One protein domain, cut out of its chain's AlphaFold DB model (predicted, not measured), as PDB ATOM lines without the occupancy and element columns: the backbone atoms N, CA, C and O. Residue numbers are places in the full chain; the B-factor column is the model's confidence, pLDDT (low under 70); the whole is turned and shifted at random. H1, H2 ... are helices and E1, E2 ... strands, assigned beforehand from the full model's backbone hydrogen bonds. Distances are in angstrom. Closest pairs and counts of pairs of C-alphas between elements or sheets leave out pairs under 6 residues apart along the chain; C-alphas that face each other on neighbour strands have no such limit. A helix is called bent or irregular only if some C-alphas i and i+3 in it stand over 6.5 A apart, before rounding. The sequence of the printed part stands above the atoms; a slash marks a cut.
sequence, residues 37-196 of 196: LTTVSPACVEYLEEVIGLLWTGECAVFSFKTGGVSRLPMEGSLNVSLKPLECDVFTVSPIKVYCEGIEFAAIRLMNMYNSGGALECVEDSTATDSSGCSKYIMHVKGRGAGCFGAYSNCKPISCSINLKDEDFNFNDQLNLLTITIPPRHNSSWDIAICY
ATOM      1  N   LEU A  37     351.294 616.116 492.455       91.38
ATOM      2  CA  LEU A  37     350.894 614.946 493.229       91.38
ATOM      3  C   LEU A  37     349.752 615.370 494.142       91.38
ATOM      4  O   LEU A  37     349.873 616.347 494.878       91.38
ATOM      5  N   THR A  38     348.636 614.665 494.054       90.75
ATOM      6  CA  THR A  38     347.442 614.938 494.849       90.75
ATOM      7  C   THR A  38     346.730 613.631 495.164       90.75
ATOM      8  O   THR A  38     347.158 612.563 494.718       90.75
ATOM      9  N   THR A  39     345.663 613.705 495.943       93.50
ATOM     10  CA  THR A  39     344.822 612.561 496.260       93.50
ATOM     11  C   THR A  39     343.369 612.859 495.936       93.50
ATOM     12  O   THR A  39     342.926 614.005 495.975       93.50
ATOM     13  N   VAL A  40     342.630 611.806 495.606       94.44
ATOM     14  CA  VAL A  40     341.177 611.845 495.430       94.44
ATOM     15  C   VAL A  40     340.567 610.914 496.463       94.44
ATOM     16  O   VAL A  40     340.999 609.771 496.585       94.44
ATOM     17  N   SER A  41     339.589 611.399 497.219       94.19
ATOM     18  CA  SER A  41     338.911 610.647 498.275       94.19
ATOM     19  C   SER A  41     337.398 610.816 498.147       94.19
ATOM     20  O   SER A  41     336.958 611.909 497.772       94.19
ATOM     21  N   PRO A  42     336.593 609.791 498.484       94.50
ATOM     22  CA  PRO A  42     335.148 609.953 498.603       94.50
ATOM     23  C   PRO A  42     334.748 611.078 499.566       94.50
ATOM     24  O   PRO A  42     333.822 611.826 499.270       94.50
ATOM     25  N   ALA A  43     335.510 611.289 500.646       91.94
ATOM     26  CA  ALA A  43     335.278 612.367 501.608       91.94
ATOM     27  C   ALA A  43     335.432 613.791 501.030       91.94
ATOM     28  O   ALA A  43     335.079 614.762 501.694       91.94
ATOM     29  N   CYS A  44     335.969 613.948 499.813       88.56
ATOM     30  CA  CYS A  44     336.052 615.245 499.134       88.56
ATOM     31  C   CYS A  44     334.764 615.629 498.388       88.56
ATOM     32  O   CYS A  44     334.703 616.730 497.839       88.56
ATOM     33  N   VAL A  45     333.774 614.735 498.310       89.25
ATOM     34  CA  VAL A  45     332.508 614.983 497.614       89.25
ATOM     35  C   VAL A  45     331.511 615.595 498.587       89.25
ATOM     36  O   VAL A  45     331.080 614.948 499.536       89.25
ATOM     37  N   GLU A  46     331.151 616.850 498.339       87.38
ATOM     38  CA  GLU A  46     330.118 617.542 499.109       87.38
ATOM     39  C   GLU A  46     328.760 616.844 498.929       87.38
ATOM     40  O   GLU A  46     328.431 616.404 497.824       87.38
ATOM     41  N   TYR A  47     327.974 616.760 500.007       82.81
ATOM     42  CA  TYR A  47     326.627 616.174 500.018       82.81
ATOM     43  C   TYR A  47     326.569 614.684 499.652       82.81
ATOM     44  O   TYR A  47     325.506 614.162 499.309       82.81
ATOM     45  N   LEU A  48     327.691 613.958 499.749       85.44
ATOM     46  CA  LEU A  48     327.687 612.507 499.556       85.44
ATOM     47  C   LEU A  48     326.738 611.836 500.562       85.44
ATOM     48  O   LEU A  48     326.024 610.896 500.211       85.44
ATOM     49  N   GLU A  49     326.664 612.375 501.778       82.31
ATOM     50  CA  GLU A  49     325.747 611.951 502.834       82.31
ATOM     51  C   GLU A  49     324.253 612.025 502.473       82.31
ATOM     52  O   GLU A  49     323.447 611.322 503.081       82.31
ATOM     53  N   GLU A  50     323.862 612.823 501.476       81.81
ATOM     54  CA  GLU A  50     322.466 612.912 501.023       81.81
ATOM     55  C   GLU A  50     322.095 611.782 500.054       81.81
ATOM     56  O   GLU A  50     320.922 611.439 499.898       81.81
ATOM     57  N   VAL A  51     323.095 611.185 499.396       78.88
ATOM     58  CA  VAL A  51     322.909 610.123 498.394       78.88
ATOM     59  C   VAL A  51     323.315 608.736 498.902       78.88
ATOM     60  O   VAL A  51     322.927 607.720 498.294       78.88
ATOM     61  N   ILE A  52     324.059 608.663 500.015       80.00
ATOM     62  CA  ILE A  52     324.226 607.414 500.768       80.00
ATOM     63  C   ILE A  52     322.864 607.020 501.345       80.00
ATOM     64  O   ILE A  52     322.172 607.788 502.002       80.00
ATOM     65  N   GLY A  53     322.437 605.806 501.020       80.06
ATOM     66  CA  GLY A  53     321.194 605.234 501.528       80.06
ATOM     67  C   GLY A  53     321.489 604.166 502.571       80.06
ATOM     68  O   GLY A  53     322.639 603.776 502.751       80.06
ATOM     69  N   LEU A  54     320.439 603.612 503.179       84.81
ATOM     70  CA  LEU A  54     320.546 602.494 504.130       84.81
ATOM     71  C   LEU A  54     321.268 601.262 503.557       84.81
ATOM     72  O   LEU A  54     321.807 600.460 504.307       84.81
ATOM     73  N   LEU A  55     321.276 601.129 502.231       89.88
ATOM     74  CA  LEU A  55     321.916 600.034 501.503       89.88
ATOM     75  C   LEU A  55     323.421 600.243 501.265       89.88
ATOM     76  O   LEU A  55     324.062 599.391 500.662       89.88
ATOM     77  N   TRP A  56     323.990 601.385 501.655       94.44
ATOM     78  CA  TRP A  56     325.389 601.712 501.382       94.44
ATOM     79  C   TRP A  56     326.360 600.815 502.167       94.44
ATOM     80  O   TRP A  56     326.186 600.598 503.363       94.44
ATOM     81  N   THR A  57     327.416 600.332 501.507       95.00
ATOM     82  CA  THR A  57     328.439 599.457 502.112       95.00
ATOM     83  C   THR A  57     329.458 600.195 502.984       95.00
ATOM     84  O   THR A  57     330.284 599.553 503.627       95.00
ATOM     85  N   GLY A  58     329.450 601.531 502.981       94.56
ATOM     86  CA  GLY A  58     330.544 602.351 503.519       94.56
ATOM     87  C   GLY A  58     331.664 602.624 502.505       94.56
ATOM     88  O   GLY A  58     332.630 603.323 502.816       94.56
ATOM     89  N   GLU A  59     331.540 602.107 501.279       96.81
ATOM     90  CA  GLU A  59     332.547 602.238 500.227       96.81
ATOM     91  C   GLU A  59     331.976 602.864 498.951       96.81
ATOM     92  O   GLU A  59     330.774 602.843 498.682       96.81
ATOM     93  N   CYS A  60     332.852 603.448 498.142       97.06
ATOM     94  CA  CYS A  60     332.514 604.077 496.876       97.06
ATOM     95  C   CYS A  60     333.315 603.464 495.730       97.06
ATOM     96  O   CYS A  60     334.489 603.120 495.874       97.06
ATOM     97  N   ALA A  61     332.682 603.405 494.565       97.19
ATOM     98  CA  ALA A  61     333.355 603.223 493.296       97.19
ATOM     99  C   ALA A  61     333.871 604.588 492.827       97.19
ATOM    100  O   ALA A  61     333.095 605.531 492.664       97.19
ATOM    101  N   VAL A  62     335.179 604.696 492.623       96.69
ATOM    102  CA  VAL A  62     335.862 605.893 492.131       96.69
ATOM    103  C   VAL A  62     336.361 605.617 490.721       96.69
ATOM    104  O   VAL A  62     337.343 604.903 490.519       96.69
ATOM    105  N   PHE A  63     335.647 606.157 489.739       95.19
ATOM    106  CA  PHE A  63     335.951 606.019 488.320       95.19
ATOM    107  C   PHE A  63     336.834 607.169 487.836       95.19
ATOM    108  O   PHE A  63     336.490 608.327 488.055       95.19
ATOM    109  N   SER A  64     337.930 606.859 487.143       93.94
ATOM    110  CA  SER A  64     338.805 607.836 486.483       93.94
ATOM    111  C   SER A  64     338.467 607.916 484.998       93.94
ATOM    112  O   SER A  64     338.655 606.947 484.258       93.94
ATOM    113  N   PHE A  65     338.031 609.090 484.543       91.12
ATOM    114  CA  PHE A  65     337.715 609.333 483.135       91.12
ATOM    115  C   PHE A  65     338.928 609.085 482.234       91.12
ATOM    116  O   PHE A  65     338.813 608.480 481.169       91.12
ATOM    117  N   LYS A  66     340.113 609.529 482.663       90.38
ATOM    118  CA  LYS A  66     341.342 609.424 481.874       90.38
ATOM    119  C   LYS A  66     341.826 607.990 481.698       90.38
ATOM    120  O   LYS A  66     342.374 607.668 480.646       90.38
ATOM    121  N   THR A  67     341.697 607.153 482.726       91.38
ATOM    122  CA  THR A  67     342.167 605.757 482.666       91.38
ATOM    123  C   THR A  67     341.081 604.783 482.222       91.38
ATOM    124  O   THR A  67     341.409 603.689 481.772       91.38
ATOM    125  N   GLY A  68     339.806 605.156 482.356       92.06
ATOM    126  CA  GLY A  68     338.679 604.244 482.177       92.06
ATOM    127  C   GLY A  68     338.561 603.195 483.292       92.06
ATOM    128  O   GLY A  68     337.786 602.253 483.150       92.06
ATOM    129  N   GLY A  69     339.333 603.327 484.375       92.69
ATOM    130  CA  GLY A  69     339.376 602.377 485.485       92.69
ATOM    131  C   GLY A  69     338.484 602.770 486.659       92.69
ATOM    132  O   GLY A  69     338.200 603.950 486.872       92.69
ATOM    133  N   VAL A  70     338.086 601.772 487.451       96.31
ATOM    134  CA  VAL A  70     337.343 601.938 488.708       96.31
ATOM    135  C   VAL A  70     338.195 601.435 489.864       96.31
ATOM    136  O   VAL A  70     338.827 600.386 489.770       96.31
ATOM    137  N   SER A  71     338.219 602.187 490.960       96.31
ATOM    138  CA  SER A  71     338.792 601.766 492.240       96.31
ATOM    139  C   SER A  71     337.707 601.754 493.307       96.31
ATOM    140  O   SER A  71     336.922 602.692 493.396       96.31
ATOM    141  N   ARG A  72     337.673 600.712 494.135       97.19
ATOM    142  CA  ARG A  72     336.826 600.665 495.329       97.19
ATOM    143  C   ARG A  72     337.579 601.294 496.495       97.19
ATOM    144  O   ARG A  72     338.717 600.907 496.750       97.19
ATOM    145  N   LEU A  73     336.973 602.269 497.164       97.19
ATOM    146  CA  LEU A  73     337.576 602.963 498.302       97.19
ATOM    147  C   LEU A  73     336.573 603.118 499.451       97.19
ATOM    148  O   LEU A  73     335.434 603.504 499.187       97.19
ATOM    149  N   PRO A  74     336.987 602.911 500.714       96.25
ATOM    150  CA  PRO A  74     336.198 603.336 501.866       96.25
ATOM    151  C   PRO A  74     336.096 604.864 501.919       96.25
ATOM    152  O   PRO A  74     336.876 605.566 501.268       96.25
ATOM    153  N   MET A  75     335.157 605.377 502.716       91.69
ATOM    154  CA  MET A  75     334.915 606.817 502.871       91.69
ATOM    155  C   MET A  75     336.192 607.610 503.203       91.69
ATOM    156  O   MET A  75     336.469 608.637 502.587       91.69
ATOM    157  N   GLU A  76     337.017 607.089 504.113       91.75
ATOM    158  CA  GLU A  76     338.287 607.685 504.550       91.75
ATOM    159  C   GLU A  76     339.477 607.297 503.651       91.75
ATOM    160  O   GLU A  76     340.615 607.720 503.879       91.75
ATOM    161  N   GLY A  77     339.238 606.474 502.630       94.50
ATOM    162  CA  GLY A  77     340.239 606.040 501.664       94.50
ATOM    163  C   GLY A  77     340.620 607.145 500.681       94.50
ATOM    164  O   GLY A  77     339.884 608.109 500.466       94.50
ATOM    165  N   SER A  78     341.782 607.002 500.041       95.25
ATOM    166  CA  SER A  78     342.200 607.919 498.981       95.25
ATOM    167  C   SER A  78     343.039 607.238 497.902       95.25
ATOM    168  O   SER A  78     343.745 606.262 498.160       95.25
ATOM    169  N   LEU A  79     342.955 607.768 496.684       94.44
ATOM    170  CA  LEU A  79     343.747 607.371 495.528       94.44
ATOM    171  C   LEU A  79     344.815 608.428 495.252       94.44
ATOM    172  O   LEU A  79     344.494 609.606 495.116       94.44
ATOM    173  N   ASN A  80     346.070 608.005 495.106       94.44
ATOM    174  CA  ASN A  80     347.147 608.889 494.670       94.44
ATOM    175  C   ASN A  80     347.018 609.204 493.177       94.44
ATOM    176  O   ASN A  80     346.934 608.301 492.345       94.44
ATOM    177  N   VAL A  81     347.085 610.487 492.836       93.19
ATOM    178  CA  VAL A  81     346.981 610.988 491.466       93.19
ATOM    179  C   VAL A  81     348.223 611.802 491.124       93.19
ATOM    180  O   VAL A  81     348.691 612.631 491.905       93.19
ATOM    181  N   SER A  82     348.764 611.558 489.932       91.75
ATOM    182  CA  SER A  82     349.916 612.273 489.391       91.75
ATOM    183  C   SER A  82     349.568 612.858 488.031       91.75
ATOM    184  O   SER A  82     349.301 612.106 487.095       91.75
ATOM    185  N   LEU A  83     349.602 614.185 487.919       90.12
ATOM    186  CA  LEU A  83     349.277 614.917 486.693       90.12
ATOM    187  C   LEU A  83     350.514 615.653 486.171       90.12
ATOM    188  O   LEU A  83     351.238 616.300 486.937       90.12
ATOM    189  N   LYS A  84     350.772 615.561 484.865       90.69
ATOM    190  CA  LYS A  84     351.779 616.377 484.170       90.69
ATOM    191  C   LYS A  84     351.267 617.814 483.961       90.69
ATOM    192  O   LYS A  84     350.081 618.084 484.159       90.69
ATOM    193  N   PRO A  85     352.126 618.758 483.535       88.00
ATOM    194  CA  PRO A  85     351.673 620.100 483.190       88.00
ATOM    195  C   PRO A  85     350.599 620.043 482.096       88.00
ATOM    196  O   PRO A  85     350.778 619.336 481.106       88.00
ATOM    197  N   LEU A  86     349.512 620.802 482.285       87.31
ATOM    198  CA  LEU A  86     348.336 620.852 481.399       87.31
ATOM    199  C   LEU A  86     347.511 619.551 481.329       87.31
ATOM    200  O   LEU A  86     346.637 619.428 480.476       87.31
ATOM    201  N   GLU A  87     347.763 618.593 482.220       90.81
ATOM    202  CA  GLU A  87     346.978 617.365 482.330       90.81
ATOM    203  C   GLU A  87     345.838 617.537 483.341       90.81
ATOM    204  O   GLU A  87     346.028 618.108 484.416       90.81
ATOM    205  N   CYS A  88     344.662 617.007 483.014       89.75
ATOM    206  CA  CYS A  88     343.531 616.906 483.929       89.75
ATOM    207  C   CYS A  88     342.928 615.498 483.885       89.75
ATOM    208  O   CYS A  88     343.050 614.778 482.892       89.75
ATOM    209  N   ASP A  89     342.283 615.119 484.982       91.25
ATOM    210  CA  ASP A  89     341.446 613.929 485.076       91.25
ATOM    211  C   ASP A  89     340.171 614.293 485.840       91.25
ATOM    212  O   ASP A  89     340.174 615.205 486.672       91.25
ATOM    213  N   VAL A  90     339.084 613.599 485.526       90.94
ATOM    214  CA  VAL A  90     337.780 613.776 486.158       90.94
ATOM    215  C   VAL A  90     337.416 612.468 486.828       90.94
ATOM    216  O   VAL A  90     337.405 611.415 486.191       90.94
ATOM    217  N   PHE A  91     337.111 612.554 488.118       91.81
ATOM    218  CA  PHE A  91     336.747 611.400 488.919       91.81
ATOM    219  C   PHE A  91     335.257 611.429 489.228       91.81
ATOM    220  O   PHE A  91     334.736 612.445 489.682       91.81
ATOM    221  N   THR A  92     334.582 610.306 488.995       92.25
ATOM    222  CA  THR A  92     333.211 610.093 489.468       92.25
ATOM    223  C   THR A  92     333.257 609.216 490.703       92.25
ATOM    224  O   THR A  92     333.861 608.148 490.672       92.25
ATOM    225  N   VAL A  93     332.623 609.668 491.779       93.94
ATOM    226  CA  VAL A  93     332.498 608.918 493.029       93.94
ATOM    227  C   VAL A  93     331.044 608.500 493.174       93.94
ATOM    228  O   VAL A  93     330.156 609.350 493.231       93.94
ATOM    229  N   SER A  94     330.808 607.194 493.233       94.00
ATOM    230  CA  SER A  94     329.469 606.619 493.351       94.00
ATOM    231  C   SER A  94     329.401 605.683 494.558       94.00
ATOM    232  O   SER A  94     330.183 604.730 494.611       94.00
ATOM    233  N   PRO A  95     328.479 605.902 495.513       95.06
ATOM    234  CA  PRO A  95     328.282 604.997 496.643       95.06
ATOM    235  C   PRO A  95     327.958 603.577 496.174       95.06
ATOM    236  O   PRO A  95     327.062 603.396 495.347       95.06
ATOM    237  N   ILE A  96     328.652 602.579 496.721       97.06
ATOM    238  CA  ILE A  96     328.359 601.166 496.466       97.06
ATOM    239  C   ILE A  96     327.238 600.734 497.400       97.06
ATOM    240  O   ILE A  96     327.369 600.798 498.621       97.06
ATOM    241  N   LYS A  97     326.116 600.317 496.824       95.44
ATOM    242  CA  LYS A  97     324.953 599.850 497.577       95.44
ATOM    243  C   LYS A  97     324.811 598.343 497.408       95.44
ATOM    244  O   LYS A  97     325.037 597.834 496.313       95.44
ATOM    245  N   VAL A  98     324.458 597.651 498.487       94.88
ATOM    246  CA  VAL A  98     324.093 596.235 498.449       94.88
ATOM    247  C   VAL A  98     322.617 596.132 498.143       94.88
ATOM    248  O   VAL A  98     321.783 596.717 498.832       94.88
ATOM    249  N   TYR A  99     322.305 595.338 497.142       90.12
ATOM    250  CA  TYR A  99     320.960 594.955 496.814       90.12
ATOM    251  C   TYR A  99     320.827 593.434 496.745       90.12
ATOM    252  O   TYR A  99     321.829 592.726 496.630       90.12
ATOM    253  N   CYS A 100     319.588 592.932 496.804       83.88
ATOM    254  CA  CYS A 100     319.269 591.499 496.836       83.88
ATOM    255  C   CYS A 100     320.230 590.686 497.736       83.88
ATOM    256  O   CYS A 100     320.782 591.201 498.707       83.88
ATOM    257  N   GLU A 101     320.451 589.414 497.419       75.88
ATOM    258  CA  GLU A 101     321.351 588.489 498.120       75.88
ATOM    259  C   GLU A 101     322.853 588.806 497.905       75.88
ATOM    260  O   GLU A 101     323.660 587.910 497.676       75.88
ATOM    261  N   GLY A 102     323.256 590.080 497.992       90.06
ATOM    262  CA  GLY A 102     324.668 590.490 497.997       90.06
ATOM    263  C   GLY A 102     325.198 591.066 496.683       90.06
ATOM    264  O   GLY A 102     326.413 591.094 496.477       90.06
ATOM    265  N   ILE A 103     324.319 591.538 495.795       95.00
ATOM    266  CA  ILE A 103     324.730 592.264 494.589       95.00
ATOM    267  C   ILE A 103     325.130 593.672 495.004       95.00
ATOM    268  O   ILE A 103     324.317 594.458 495.481       95.00
ATOM    269  N   GLU A 104     326.394 594.008 494.820       96.81
ATOM    270  CA  GLU A 104     326.904 595.340 495.104       96.81
ATOM    271  C   GLU A 104     326.961 596.141 493.815       96.81
ATOM    272  O   GLU A 104     327.628 595.743 492.859       96.81
ATOM    273  N   PHE A 105     326.303 597.294 493.799       96.94
ATOM    274  CA  PHE A 105     326.148 598.085 492.589       96.94
ATOM    275  C   PHE A 105     326.347 599.578 492.851       96.94
ATOM    276  O   PHE A 105     325.904 600.116 493.870       96.94
ATOM    277  N   ALA A 106     326.998 600.263 491.908       96.25
ATOM    278  CA  ALA A 106     327.107 601.720 491.899       96.25
ATOM    279  C   ALA A 106     327.075 602.263 490.467       96.25
ATOM    280  O   ALA A 106     327.961 601.976 489.664       96.25
ATOM    281  N   ALA A 107     326.095 603.104 490.139       94.94
ATOM    282  CA  ALA A 107     326.039 603.742 488.826       94.94
ATOM    283  C   ALA A 107     327.142 604.809 488.689       94.94
ATOM    284  O   ALA A 107     327.143 605.806 489.413       94.94
ATOM    285  N   ILE A 108     328.057 604.632 487.733       93.19
ATOM    286  CA  ILE A 108     329.086 605.621 487.350       93.19
ATOM    287  C   ILE A 108     328.498 606.658 486.381       93.19
ATOM    288  O   ILE A 108     329.018 607.766 486.280       93.19
ATOM    289  N   ARG A 109     327.343 606.349 485.764       89.69
ATOM    290  CA  ARG A 109     326.586 607.205 484.825       89.69
ATOM    291  C   ARG A 109     327.216 607.187 483.427       89.69
ATOM    292  O   ARG A 109     327.862 606.214 483.051       89.69
ATOM    293  N   LEU A 110     326.967 608.217 482.614       91.75
ATOM    294  CA  LEU A 110     327.512 608.313 481.257       91.75
ATOM    295  C   LEU A 110     329.011 608.644 481.301       91.75
ATOM    296  O   LEU A 110     329.401 609.789 481.519       91.75
ATOM    297  N   MET A 111     329.848 607.629 481.085       89.25
ATOM    298  CA  MET A 111     331.305 607.674 481.250       89.25
ATOM    299  C   MET A 111     332.004 608.595 480.253       89.25
ATOM    300  O   MET A 111     333.097 609.066 480.531       89.25
ATOM    301  N   ASN A 112     331.400 608.854 479.092       80.62
ATOM    302  CA  ASN A 112     331.950 609.731 478.056       80.62
ATOM    303  C   ASN A 112     331.418 611.175 478.135       80.62
ATOM    304  O   ASN A 112     331.647 611.959 477.214       80.62
ATOM    305  N   MET A 113     330.713 611.539 479.213       81.00
ATOM    306  CA  MET A 113     330.151 612.876 479.409       81.00
ATOM    307  C   MET A 113     330.627 613.485 480.730       81.00
ATOM    308  O   MET A 113     330.283 613.005 481.804       81.00
ATOM    309  N   TYR A 114     331.350 614.606 480.655       70.69
ATOM    310  CA  TYR A 114     331.830 615.326 481.843       70.69
ATOM    311  C   TYR A 114     330.698 615.864 482.735       70.69
ATOM    312  O   TYR A 114     330.860 615.948 483.945       70.69
ATOM    313  N   ASN A 115     329.535 616.167 482.146       71.00
ATOM    314  CA  ASN A 115     328.342 616.644 482.853       71.00
ATOM    315  C   ASN A 115     327.273 615.546 482.970       71.00
ATOM    316  O   ASN A 115     326.080 615.799 482.808       71.00
ATOM    317  N   SER A 116     327.687 614.303 483.220       71.94
ATOM    318  CA  SER A 116     326.766 613.170 483.376       71.94
ATOM    319  C   SER A 116     325.962 613.202 484.682       71.94
ATOM    320  O   SER A 116     325.062 612.383 484.866       71.94
ATOM    321  N   GLY A 117     326.229 614.165 485.575       68.62
ATOM    322  CA  GLY A 117     325.508 614.350 486.835       68.62
ATOM    323  C   GLY A 117     323.986 614.416 486.660       68.62
ATOM    324  O   GLY A 117     323.267 613.742 487.386       68.62
ATOM    325  N   GLY A 118     323.491 615.118 485.638       72.50
ATOM    326  CA  GLY A 118     322.051 615.203 485.350       72.50
ATOM    327  C   GLY A 118     321.488 614.065 484.490       72.50
ATOM    328  O   GLY A 118     320.313 614.102 484.135       72.50
ATOM    329  N   ALA A 119     322.314 613.092 484.093       84.06
ATOM    330  CA  ALA A 119     321.897 612.012 483.201       84.06
ATOM    331  C   ALA A 119     321.249 610.837 483.940       84.06
ATOM    332  O   ALA A 119     320.493 610.102 483.324       84.06
ATOM    333  N   LEU A 120     321.545 610.635 485.225       88.75
ATOM    334  CA  LEU A 120     320.945 609.575 486.035       88.75
ATOM    335  C   LEU A 120     319.743 610.141 486.795       88.75
ATOM    336  O   LEU A 120     319.906 611.094 487.553       88.75
ATOM    337  N   GLU A 121     318.566 609.553 486.600       90.69
ATOM    338  CA  GLU A 121     317.330 609.953 487.282       90.69
ATOM    339  C   GLU A 121     317.092 609.108 488.533       90.69
ATOM    340  O   GLU A 121     316.906 609.653 489.618       90.69
ATOM    341  N   CYS A 122     317.128 607.779 488.406       89.19
ATOM    342  CA  CYS A 122     316.973 606.883 489.547       89.19
ATOM    343  C   CYS A 122     317.630 605.517 489.317       89.19
ATOM    344  O   CYS A 122     317.949 605.126 488.192       89.19
ATOM    345  N   VAL A 123     317.832 604.803 490.426       91.94
ATOM    346  CA  VAL A 123     318.199 603.387 490.458       91.94
ATOM    347  C   VAL A 123     317.183 602.692 491.350       91.94
ATOM    348  O   VAL A 123     317.047 603.049 492.521       91.94
ATOM    349  N   GLU A 124     316.472 601.731 490.785       92.00
ATOM    350  CA  GLU A 124     315.415 600.955 491.426       92.00
ATOM    351  C   GLU A 124     315.693 599.475 491.205       92.00
ATOM    352  O   GLU A 124     316.429 599.099 490.292       92.00
ATOM    353  N   ASP A 125     315.078 598.627 492.012       90.38
ATOM    354  CA  ASP A 125     315.205 597.195 491.863       90.38
ATOM    355  C   ASP A 125     313.881 596.451 491.907       90.38
ATOM    356  O   ASP A 125     312.895 596.898 492.495       90.38
ATOM    357  N   SER A 126     313.861 595.304 491.239       91.44
ATOM    358  CA  SER A 126     312.716 594.409 491.213       91.44
ATOM    359  C   SER A 126     313.156 592.950 491.115       91.44
ATOM    360  O   SER A 126     314.274 592.634 490.708       91.44
ATOM    361  N   THR A 127     312.250 592.046 491.477       90.06
ATOM    362  CA  THR A 127     312.447 590.602 491.340       90.06
ATOM    363  C   THR A 127     311.400 590.057 490.380       90.06
ATOM    364  O   THR A 127     310.210 590.334 490.536       90.06
ATOM    365  N   ALA A 128     311.831 589.258 489.408       85.31
ATOM    366  CA  ALA A 128     310.954 588.564 488.477       85.31
ATOM    367  C   ALA A 128     311.101 587.053 488.664       85.31
ATOM    368  O   ALA A 128     312.192 586.514 488.519       85.31
ATOM    369  N   THR A 129     310.007 586.358 488.964       85.31
ATOM    370  CA  THR A 129     309.996 584.893 489.055       85.31
ATOM    371  C   THR A 129     309.405 584.318 487.779       85.31
ATOM    372  O   THR A 129     308.304 584.697 487.375       85.31
ATOM    373  N   ASP A 130     310.132 583.416 487.125       78.50
ATOM    374  CA  ASP A 130     309.624 582.740 485.936       78.50
ATOM    375  C   ASP A 130     308.650 581.598 486.283       78.50
ATOM    376  O   ASP A 130     308.467 581.208 487.439       78.50
ATOM    377  N   SER A 131     308.014 581.021 485.261       79.62
ATOM    378  CA  SER A 131     307.090 579.891 485.428       79.62
ATOM    379  C   SER A 131     307.756 578.615 485.963       79.62
ATOM    380  O   SER A 131     307.048 577.682 486.333       79.62
ATOM    381  N   SER A 132     309.094 578.551 485.979       81.00
ATOM    382  CA  SER A 132     309.869 577.445 486.554       81.00
ATOM    383  C   SER A 132     310.214 577.660 488.034       81.00
ATOM    384  O   SER A 132     310.752 576.757 488.671       81.00
ATOM    385  N   GLY A 133     309.867 578.824 488.597       78.50
ATOM    386  CA  GLY A 133     310.167 579.199 489.979       78.50
ATOM    387  C   GLY A 133     311.566 579.789 490.171       78.50
ATOM    388  O   GLY A 133     311.980 579.984 491.312       78.50
ATOM    389  N   CYS A 134     312.299 580.080 489.091       79.25
ATOM    390  CA  CYS A 134     313.594 580.749 489.168       79.25
ATOM    391  C   CYS A 134     313.378 582.260 489.321       79.25
ATOM    392  O   CYS A 134     312.772 582.904 488.461       79.25
ATOM    393  N   SER A 135     313.847 582.818 490.438       85.56
ATOM    394  CA  SER A 135     313.812 584.257 490.697       85.56
ATOM    395  C   SER A 135     315.042 584.923 490.097       85.56
ATOM    396  O   SER A 135     316.168 584.566 490.430       85.56
ATOM    397  N   LYS A 136     314.807 585.901 489.228       88.75
ATOM    398  CA  LYS A 136     315.811 586.791 488.654       88.75
ATOM    399  C   LYS A 136     315.732 588.142 489.325       88.75
ATOM    400  O   LYS A 136     314.634 588.650 489.578       88.75
ATOM    401  N   TYR A 137     316.890 588.723 489.574       92.81
ATOM    402  CA  TYR A 137     316.977 590.042 490.165       92.81
ATOM    403  C   TYR A 137     317.285 591.074 489.088       92.81
ATOM    404  O   TYR A 137     318.173 590.872 488.262       92.81
ATOM    405  N   ILE A 138     316.533 592.171 489.064       94.94
ATOM    406  CA  ILE A 138     316.618 593.166 488.000       94.94
ATOM    407  C   ILE A 138     316.865 594.537 488.611       94.94
ATOM    408  O   ILE A 138     316.026 595.084 489.324       94.94
ATOM    409  N   MET A 139     318.012 595.110 488.263       95.62
ATOM    410  CA  MET A 139     318.343 596.501 488.545       95.62
ATOM    411  C   MET A 139     317.850 597.379 487.398       95.62
ATOM    412  O   MET A 139     318.285 597.202 486.261       95.62
ATOM    413  N   HIS A 140     316.983 598.337 487.703       96.06
ATOM    414  CA  HIS A 140     316.500 599.358 486.780       96.06
ATOM    415  C   HIS A 140     317.269 600.654 486.993       96.06
ATOM    416  O   HIS A 140     317.254 601.239 488.076       96.06
ATOM    417  N   VAL A 141     317.932 601.128 485.946       95.94
ATOM    418  CA  VAL A 141     318.643 602.404 485.948       95.94
ATOM    419  C   VAL A 141     317.975 603.313 484.936       95.94
ATOM    420  O   VAL A 141     318.085 603.087 483.729       95.94
ATOM    421  N   LYS A 142     317.311 604.362 485.422       95.12
ATOM    422  CA  LYS A 142     316.620 605.329 484.568       95.12
ATOM    423  C   LYS A 142     317.449 606.583 484.406       95.12
ATOM    424  O   LYS A 142     318.083 607.062 485.350       95.12
ATOM    425  N   GLY A 143     317.436 607.131 483.205       93.75
ATOM    426  CA  GLY A 143     318.250 608.283 482.890       93.75
ATOM    427  C   GLY A 143     317.916 608.928 481.564       93.75
ATOM    428  O   GLY A 143     316.959 608.562 480.880       93.75
ATOM    429  N   ARG A 144     318.727 609.921 481.200       91.62
ATOM    430  CA  ARG A 144     318.632 610.658 479.944       91.62
ATOM    431  C   ARG A 144     319.964 610.756 479.218       91.62
ATOM    432  O   ARG A 144     321.032 610.665 479.812       91.62
ATOM    433  N   GLY A 145     319.893 610.993 477.914       89.75
ATOM    434  CA  GLY A 145     321.042 611.179 477.033       89.75
ATOM    435  C   GLY A 145     321.409 609.915 476.263       89.75
ATOM    436  O   GLY A 145     320.633 608.968 476.180       89.75
ATOM    437  N   ALA A 146     322.595 609.929 475.667       90.94
ATOM    438  CA  ALA A 146     323.160 608.817 474.913       90.94
ATOM    439  C   ALA A 146     324.672 608.769 475.149       90.94
ATOM    440  O   ALA A 146     325.275 609.783 475.506       90.94
ATOM    441  N   GLY A 147     325.290 607.608 474.939       91.56
ATOM    442  CA  GLY A 147     326.710 607.406 475.220       91.56
ATOM    443  C   GLY A 147     326.984 606.072 475.896       91.56
ATOM    444  O   GLY A 147     326.212 605.132 475.760       91.56
ATOM    445  N   CYS A 148     328.100 605.985 476.614       93.69
ATOM    446  CA  CYS A 148     328.483 604.767 477.324       93.69
ATOM    447  C   CYS A 148     328.067 604.883 478.789       93.69
ATOM    448  O   CYS A 148     328.628 605.700 479.519       93.69
ATOM    449  N   PHE A 149     327.081 604.097 479.216       95.38
ATOM    450  CA  PHE A 149     326.734 603.972 480.624       95.38
ATOM    451  C   PHE A 149     327.705 603.021 481.318       95.38
ATOM    452  O   PHE A 149     327.953 601.926 480.817       95.38
ATOM    453  N   GLY A 150     328.218 603.440 482.471       96.38
ATOM    454  CA  GLY A 150     329.070 602.638 483.335       96.38
ATOM    455  C   GLY A 150     328.436 602.376 484.691       96.38
ATOM    456  O   GLY A 150     327.773 603.248 485.264       96.38
ATOM    457  N   ALA A 151     328.724 601.208 485.250       97.75
ATOM    458  CA  ALA A 151     328.438 600.898 486.640       97.75
ATOM    459  C   ALA A 151     329.505 599.982 487.241       97.75
ATOM    460  O   ALA A 151     330.033 599.101 486.566       97.75
ATOM    461  N   TYR A 152     329.787 600.175 488.525       98.19
ATOM    462  CA  TYR A 152     330.418 599.140 489.323       98.19
ATOM    463  C   TYR A 152     329.403 598.024 489.574       98.19
ATOM    464  O   TYR A 152     328.273 598.315 489.978       98.19
ATOM    465  N   SER A 153     329.817 596.776 489.375       97.75
ATOM    466  CA  SER A 153     329.087 595.595 489.830       97.75
ATOM    467  C   SER A 153     330.062 594.526 490.307       97.75
ATOM    468  O   SER A 153     331.040 594.239 489.615       97.75
ATOM    469  N   ASN A 154     329.818 593.941 491.482       97.44
ATOM    470  CA  ASN A 154     330.681 592.889 492.034       97.44
ATOM    471  C   ASN A 154     330.575 591.546 491.296       97.44
ATOM    472  O   ASN A 154     331.403 590.665 491.526       97.44
ATOM    473  N   CYS A 155     329.579 591.371 490.431       96.06
ATOM    474  CA  CYS A 155     329.415 590.171 489.628       96.06
ATOM    475  C   CYS A 155     328.936 590.505 488.215       96.06
ATOM    476  O   CYS A 155     328.381 591.569 487.935       96.06
ATOM    477  N   LYS A 156     329.169 589.573 487.294       97.31
ATOM    478  CA  LYS A 156     328.752 589.724 485.905       97.31
ATOM    479  C   LYS A 156     327.229 589.535 485.780       97.31
ATOM    480  O   LYS A 156     326.744 588.482 486.194       97.31
ATOM    481  N   PRO A 157     326.491 590.472 485.155       96.75
ATOM    482  CA  PRO A 157     325.078 590.271 484.833       96.75
ATOM    483  C   PRO A 157     324.846 589.097 483.873       96.75
ATOM    484  O   PRO A 157     325.715 588.758 483.067       96.75
ATOM    485  N   ILE A 158     323.642 588.525 483.898       95.81
ATOM    486  CA  ILE A 158     323.182 587.529 482.920       95.81
ATOM    487  C   ILE A 158     322.845 588.208 481.589       95.81
ATOM    488  O   ILE A 158     323.233 587.726 480.524       95.81
ATOM    489  N   SER A 159     322.117 589.324 481.640       96.69
ATOM    490  CA  SER A 159     321.664 590.058 480.455       96.69
ATOM    491  C   SER A 159     321.380 591.523 480.772       96.69
ATOM    492  O   SER A 159     321.146 591.889 481.924       96.69
ATOM    493  N   CYS A 160     321.375 592.363 479.738       97.56
ATOM    494  CA  CYS A 160     320.989 593.765 479.834       97.56
ATOM    495  C   CYS A 160     319.987 594.111 478.728       97.56
ATOM    496  O   CYS A 160     320.055 593.575 477.622       97.56
ATOM    497  N   SER A 161     319.072 595.029 479.017       96.44
ATOM    498  CA  SER A 161     318.179 595.605 478.012       96.44
ATOM    499  C   SER A 161     318.043 597.108 478.218       96.44
ATOM    500  O   SER A 161     318.203 597.606 479.331       96.44
ATOM    501  N   ILE A 162     317.749 597.833 477.141       95.69
ATOM    502  CA  ILE A 162     317.432 599.262 477.172       95.69
ATOM    503  C   ILE A 162     316.010 599.434 476.655       95.69
ATOM    504  O   ILE A 162     315.730 599.124 475.495       95.69
ATOM    505  N   ASN A 163     315.115 599.965 477.487       94.19
ATOM    506  CA  ASN A 163     313.694 600.137 477.164       94.19
ATOM    507  C   ASN A 163     313.061 598.828 476.656       94.19
ATOM    508  O   ASN A 163     312.403 598.819 475.614       94.19
ATOM    509  N   LEU A 164     313.297 597.726 477.380       93.19
ATOM    510  CA  LEU A 164     312.804 596.370 477.077       93.19
ATOM    511  C   LEU A 164     313.372 595.732 475.800       93.19
ATOM    512  O   LEU A 164     312.921 594.662 475.394       93.19
ATOM    513  N   LYS A 165     314.348 596.370 475.152       94.44
ATOM    514  CA  LYS A 165     315.057 595.794 474.013       94.44
ATOM    515  C   LYS A 165     316.404 595.263 474.481       94.44
ATOM    516  O   LYS A 165     317.190 596.035 475.022       94.44
ATOM    517  N   ASP A 166     316.659 593.979 474.254       95.62
ATOM    518  CA  ASP A 166     317.949 593.358 474.559       95.62
ATOM    519  C   ASP A 166     319.086 594.094 473.844       95.62
ATOM    520  O   ASP A 166     318.989 594.429 472.657       95.62
ATOM    521  N   GLU A 167     320.151 594.368 474.589       95.31
ATOM    522  CA  GLU A 167     321.343 595.047 474.094       95.31
ATOM    523  C   GLU A 167     322.586 594.375 474.692       95.31
ATOM    524  O   GLU A 167     322.580 593.890 475.828       95.31
ATOM    525  N   ASP A 168     323.668 594.357 473.919       96.75
ATOM    526  CA  ASP A 168     324.935 593.805 474.382       96.75
ATOM    527  C   ASP A 168     325.549 594.674 475.489       96.75
ATOM    528  O   ASP A 168     325.431 595.905 475.509       96.75
ATOM    529  N   PHE A 169     326.276 594.022 476.393       97.88
ATOM    530  CA  PHE A 169     327.044 594.675 477.446       97.88
ATOM    531  C   PHE A 169     328.465 594.116 477.508       97.88
ATOM    532  O   PHE A 169     328.744 592.996 477.076       97.88
ATOM    533  N   ASN A 170     329.377 594.895 478.085       98.00
ATOM    534  CA  ASN A 170     330.725 594.448 478.410       98.00
ATOM    535  C   ASN A 170     330.918 594.507 479.927       98.00
ATOM    536  O   ASN A 170     330.573 595.504 480.559       98.00
ATOM    537  N   PHE A 171     331.460 593.432 480.494       98.38
ATOM    538  CA  PHE A 171     331.837 593.364 481.897       98.38
ATOM    539  C   PHE A 171     333.327 593.051 482.017       98.38
ATOM    540  O   PHE A 171     333.799 592.047 481.480       98.38
ATOM    541  N   ASN A 172     334.054 593.911 482.727       97.69
ATOM    542  CA  ASN A 172     335.451 593.697 483.071       97.69
ATOM    543  C   ASN A 172     335.548 593.162 484.504       97.69
ATOM    544  O   ASN A 172     335.466 593.944 485.453       97.69
ATOM    545  N   ASP A 173     335.775 591.853 484.642       96.25
ATOM    546  CA  ASP A 173     335.868 591.165 485.938       96.25
ATOM    547  C   ASP A 173     337.015 591.687 486.825       96.25
ATOM    548  O   ASP A 173     336.946 591.606 488.045       96.25
ATOM    549  N   GLN A 174     338.086 592.237 486.241       96.12
ATOM    550  CA  GLN A 174     339.221 592.756 487.018       96.12
ATOM    551  C   GLN A 174     338.923 594.120 487.641       96.12
ATOM    552  O   GLN A 174     339.470 594.457 488.689       96.12
ATOM    553  N   LEU A 175     338.092 594.919 486.971       95.62
ATOM    554  CA  LEU A 175     337.730 596.270 487.397       95.62
ATOM    555  C   LEU A 175     336.337 596.338 488.025       95.62
ATOM    556  O   LEU A 175     335.944 597.414 488.476       95.62
ATOM    557  N   ASN A 176     335.590 595.227 488.029       97.94
ATOM    558  CA  ASN A 176     334.179 595.180 488.410       97.94
ATOM    559  C   ASN A 176     333.353 596.239 487.670       97.94
ATOM    560  O   ASN A 176     332.523 596.927 488.260       97.94
ATOM    561  N   LEU A 177     333.626 596.416 486.375       98.00
ATOM    562  CA  LEU A 177     333.061 597.492 485.567       98.00
ATOM    563  C   LEU A 177     332.138 596.921 484.490       98.00
ATOM    564  O   LEU A 177     332.593 596.281 483.541       98.00
ATOM    565  N   LEU A 178     330.847 597.209 484.629       98.38
ATOM    566  CA  LEU A 178     329.824 597.009 483.614       98.38
ATOM    567  C   LEU A 178     329.747 598.240 482.711       98.38
ATOM    568  O   LEU A 178     329.685 599.368 483.200       98.38
ATOM    569  N   THR A 179     329.689 598.018 481.400       97.75
ATOM    570  CA  THR A 179     329.481 599.071 480.402       97.75
ATOM    571  C   THR A 179     328.416 598.677 479.388       97.75
ATOM    572  O   THR A 179     328.386 597.543 478.905       97.75
ATOM    573  N   ILE A 180     327.531 599.623 479.072       97.19
ATOM    574  CA  ILE A 180     326.409 599.443 478.144       97.19
ATOM    575  C   ILE A 180     326.345 600.665 477.227       97.19
ATOM    576  O   ILE A 180     326.372 601.808 477.688       97.19
ATOM    577  N   THR A 181     326.258 600.438 475.916       95.50
ATOM    578  CA  THR A 181     326.160 601.534 474.943       95.50
ATOM    579  C   THR A 181     324.705 601.937 474.746       95.50
ATOM    580  O   THR A 181     323.893 601.159 474.257       95.50
ATOM    581  N   ILE A 182     324.386 603.184 475.077       92.75
ATOM    582  CA  ILE A 182     323.074 603.784 474.860       92.75
ATOM    583  C   ILE A 182     323.063 604.477 473.493       92.75
ATOM    584  O   ILE A 182     323.773 605.475 473.307       92.75
ATOM    585  N   PRO A 183     322.261 603.995 472.529       89.06
ATOM    586  CA  PRO A 183     322.202 604.587 471.201       89.06
ATOM    587  C   PRO A 183     321.515 605.964 471.230       89.06
ATOM    588  O   PRO A 183     320.562 606.165 471.987       89.06
ATOM    589  N   PRO A 184     321.926 606.912 470.370       84.69
ATOM    590  CA  PRO A 184     321.228 608.184 470.225       84.69
ATOM    591  C   PRO A 184     319.829 607.955 469.635       84.69
ATOM    592  O   PRO A 184     319.690 607.424 468.534       84.69
ATOM    593  N   ARG A 185     318.779 608.346 470.368       78.50
ATOM    594  CA  ARG A 185     317.374 608.260 469.928       78.50
ATOM    595  C   ARG A 185     316.629 609.570 470.195       78.50
ATOM    596  O   ARG A 185     316.986 610.328 471.096       78.50
ATOM    597  N   HIS A 186     315.583 609.828 469.410       55.41
ATOM    598  CA  HIS A 186     314.632 610.910 469.677       55.41
ATOM    599  C   HIS A 186     313.844 610.589 470.963       55.41
ATOM    600  O   HIS A 186     313.405 609.455 471.123       55.41
ATOM    601  N   ASN A 187     313.667 611.572 471.855       59.56
ATOM    602  CA  ASN A 187     313.206 611.407 473.247       59.56
ATOM    603  C   ASN A 187     314.181 610.599 474.120       59.56
ATOM    604  O   ASN A 187     314.050 609.401 474.334       59.56
ATOM    605  N   SER A 188     315.180 611.313 474.629       73.56
ATOM    606  CA  SER A 188     316.433 610.804 475.181       73.56
ATOM    607  C   SER A 188     316.342 610.099 476.537       73.56
ATOM    608  O   SER A 188     317.370 610.030 477.194       73.56
ATOM    609  N   SER A 189     315.177 609.648 477.005       90.31
ATOM    610  CA  SER A 189     315.067 608.888 478.257       90.31
ATOM    611  C   SER A 189     315.257 607.392 478.020       90.31
ATOM    612  O   SER A 189     314.800 606.843 477.012       90.31
ATOM    613  N   TRP A 190     315.896 606.722 478.965       92.81
ATOM    614  CA  TRP A 190     316.166 605.293 478.918       92.81
ATOM    615  C   TRP A 190     315.963 604.656 480.289       92.81
ATOM    616  O   TRP A 190     316.206 605.290 481.312       92.81
ATOM    617  N   ASP A 191     315.528 603.402 480.280       95.38
ATOM    618  CA  ASP A 191     315.525 602.475 481.407       95.38
ATOM    619  C   ASP A 191     316.418 601.292 481.028       95.38
ATOM    620  O   ASP A 191     316.110 600.546 480.092       95.38
ATOM    621  N   ILE A 192     317.560 601.174 481.699       96.81
ATOM    622  CA  ILE A 192     318.450 600.027 481.571       96.81
ATOM    623  C   ILE A 192     318.031 599.008 482.620       96.81
ATOM    624  O   ILE A 192     318.190 599.261 483.813       96.81
ATOM    625  N   ALA A 193     317.575 597.842 482.176       97.00
ATOM    626  CA  ALA A 193     317.344 596.701 483.051       97.00
ATOM    627  C   ALA A 193     318.555 595.762 482.998       97.00
ATOM    628  O   ALA A 193     318.878 595.218 481.938       97.00
ATOM    629  N   ILE A 194     319.221 595.581 484.138       97.25
ATOM    630  CA  ILE A 194     320.383 594.705 484.320       97.25
ATOM    631  C   ILE A 194     319.915 593.494 485.120       97.25
ATOM    632  O   ILE A 194     319.546 593.624 486.286       97.25
ATOM    633  N   CYS A 195     319.911 592.329 484.481       95.69
ATOM    634  CA  CYS A 195     319.440 591.086 485.074       95.69
ATOM    635  C   CYS A 195     320.608 590.297 485.661       95.69
ATOM    636  O   CYS A 195     321.595 590.046 484.963       95.69
ATOM    637  N   TYR A 196     320.443 589.856 486.900       94.00
ATOM    638  CA  TYR A 196     321.302 588.911 487.605       94.00
ATOM    639  C   TYR A 196     320.550 587.615 487.900       94.00
ATOM    640  O   TYR A 196     319.293 587.640 487.947       94.00
TER     641      TYR A 196
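AT A GLANCE: This is residues 37 to 196 of the 196 residues of an uncharacterized protein of Gossypium tomentosum (UniProt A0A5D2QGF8). A large curled sheet of seven strands, folded back on itself at E5, makes a sandwich with a second sheet of five strands, partly face to face and with the strands crossed at 40 degrees. The small pair E1 and E4 lies at one end of the longest axis and the turn of the hairpin E7 and E8 at the other; the two helices are very short. The printed part has 160 residues, with two named helices and fourteen named strands in the order E1 H1 E2 E3 E4 E5 E6 H2 E7 E8 E9 E10 E11 E12 E13 E14, and its class is mostly strand. The sheets, E3-E2-E5-E6-E9-E13-E12, E7-E8-E14-E10-E11 and E1-E4, are antiparallel. The whole is compact, with a radius of gyration of the C-alphas of 16.1 A, yet elongated, spanning 58 by 36 by 29 A.

HOW THE PARTS SIT: The largest sheet runs E3 (residues 70 to 74), E2 (56 to 64), E5 (91 to 99), E6 (103 to 110), E9 (147 to 153), E13 (177 to 182), E12 (169 to 172). It is a folded sheet, one sheet bent into two leaves: E3 and E2 face E6, E9, E13 and E12, with E5 as the hinge. E2 bends by 60 degrees at residue 59. Within hydrogen-bond range are N 61 and O 94 of E2 and E5, 2.8 A, and N 99 and O 103 of the hairpin E5 and E6, 2.8 A. The second sheet runs E7 (120 to 129), E8 (135 to 144), E14 (189 to 195), E10 (159 to 162), E11 (165 to 167); N 141 and O 192 of E8 and E14 are 2.8 A apart. Between the sheets, the closest C-alphas of E10 and E12, those of Cys 160 and Phe 169, are 6.6 A apart. H2 (116 to 119) is on the largest sheet and only grazes the second; H1 (48 to 51) only grazes the largest. Both helices are too short for an O i to N i+4 pair. E1 (37 to 40) pairs with E4 (79 to 83), N 40 to O 79 being 2.9 A.

IN THESE COORDINATES: E1 begins at C-alpha 37 (350.894, 614.946, 493.229). E5, 24.1 A long, ends at C-alpha 99 (320.960, 594.955, 496.814). E7 measures 27.2 A and E8 28.9 A; E2 and E6 each measure 21.0 A. E14, 19.6 A, ends at C-alpha 195 (319.440, 591.086, 485.074).

THE WHOLE: The two C-alphas farthest apart, those of Pro 85 and Ser 131, are 60.1 A apart. The printed part has no cut and no long link. Mean pLDDT of the printed part is 90.9; residues 117 and 186 to 187 are under 70.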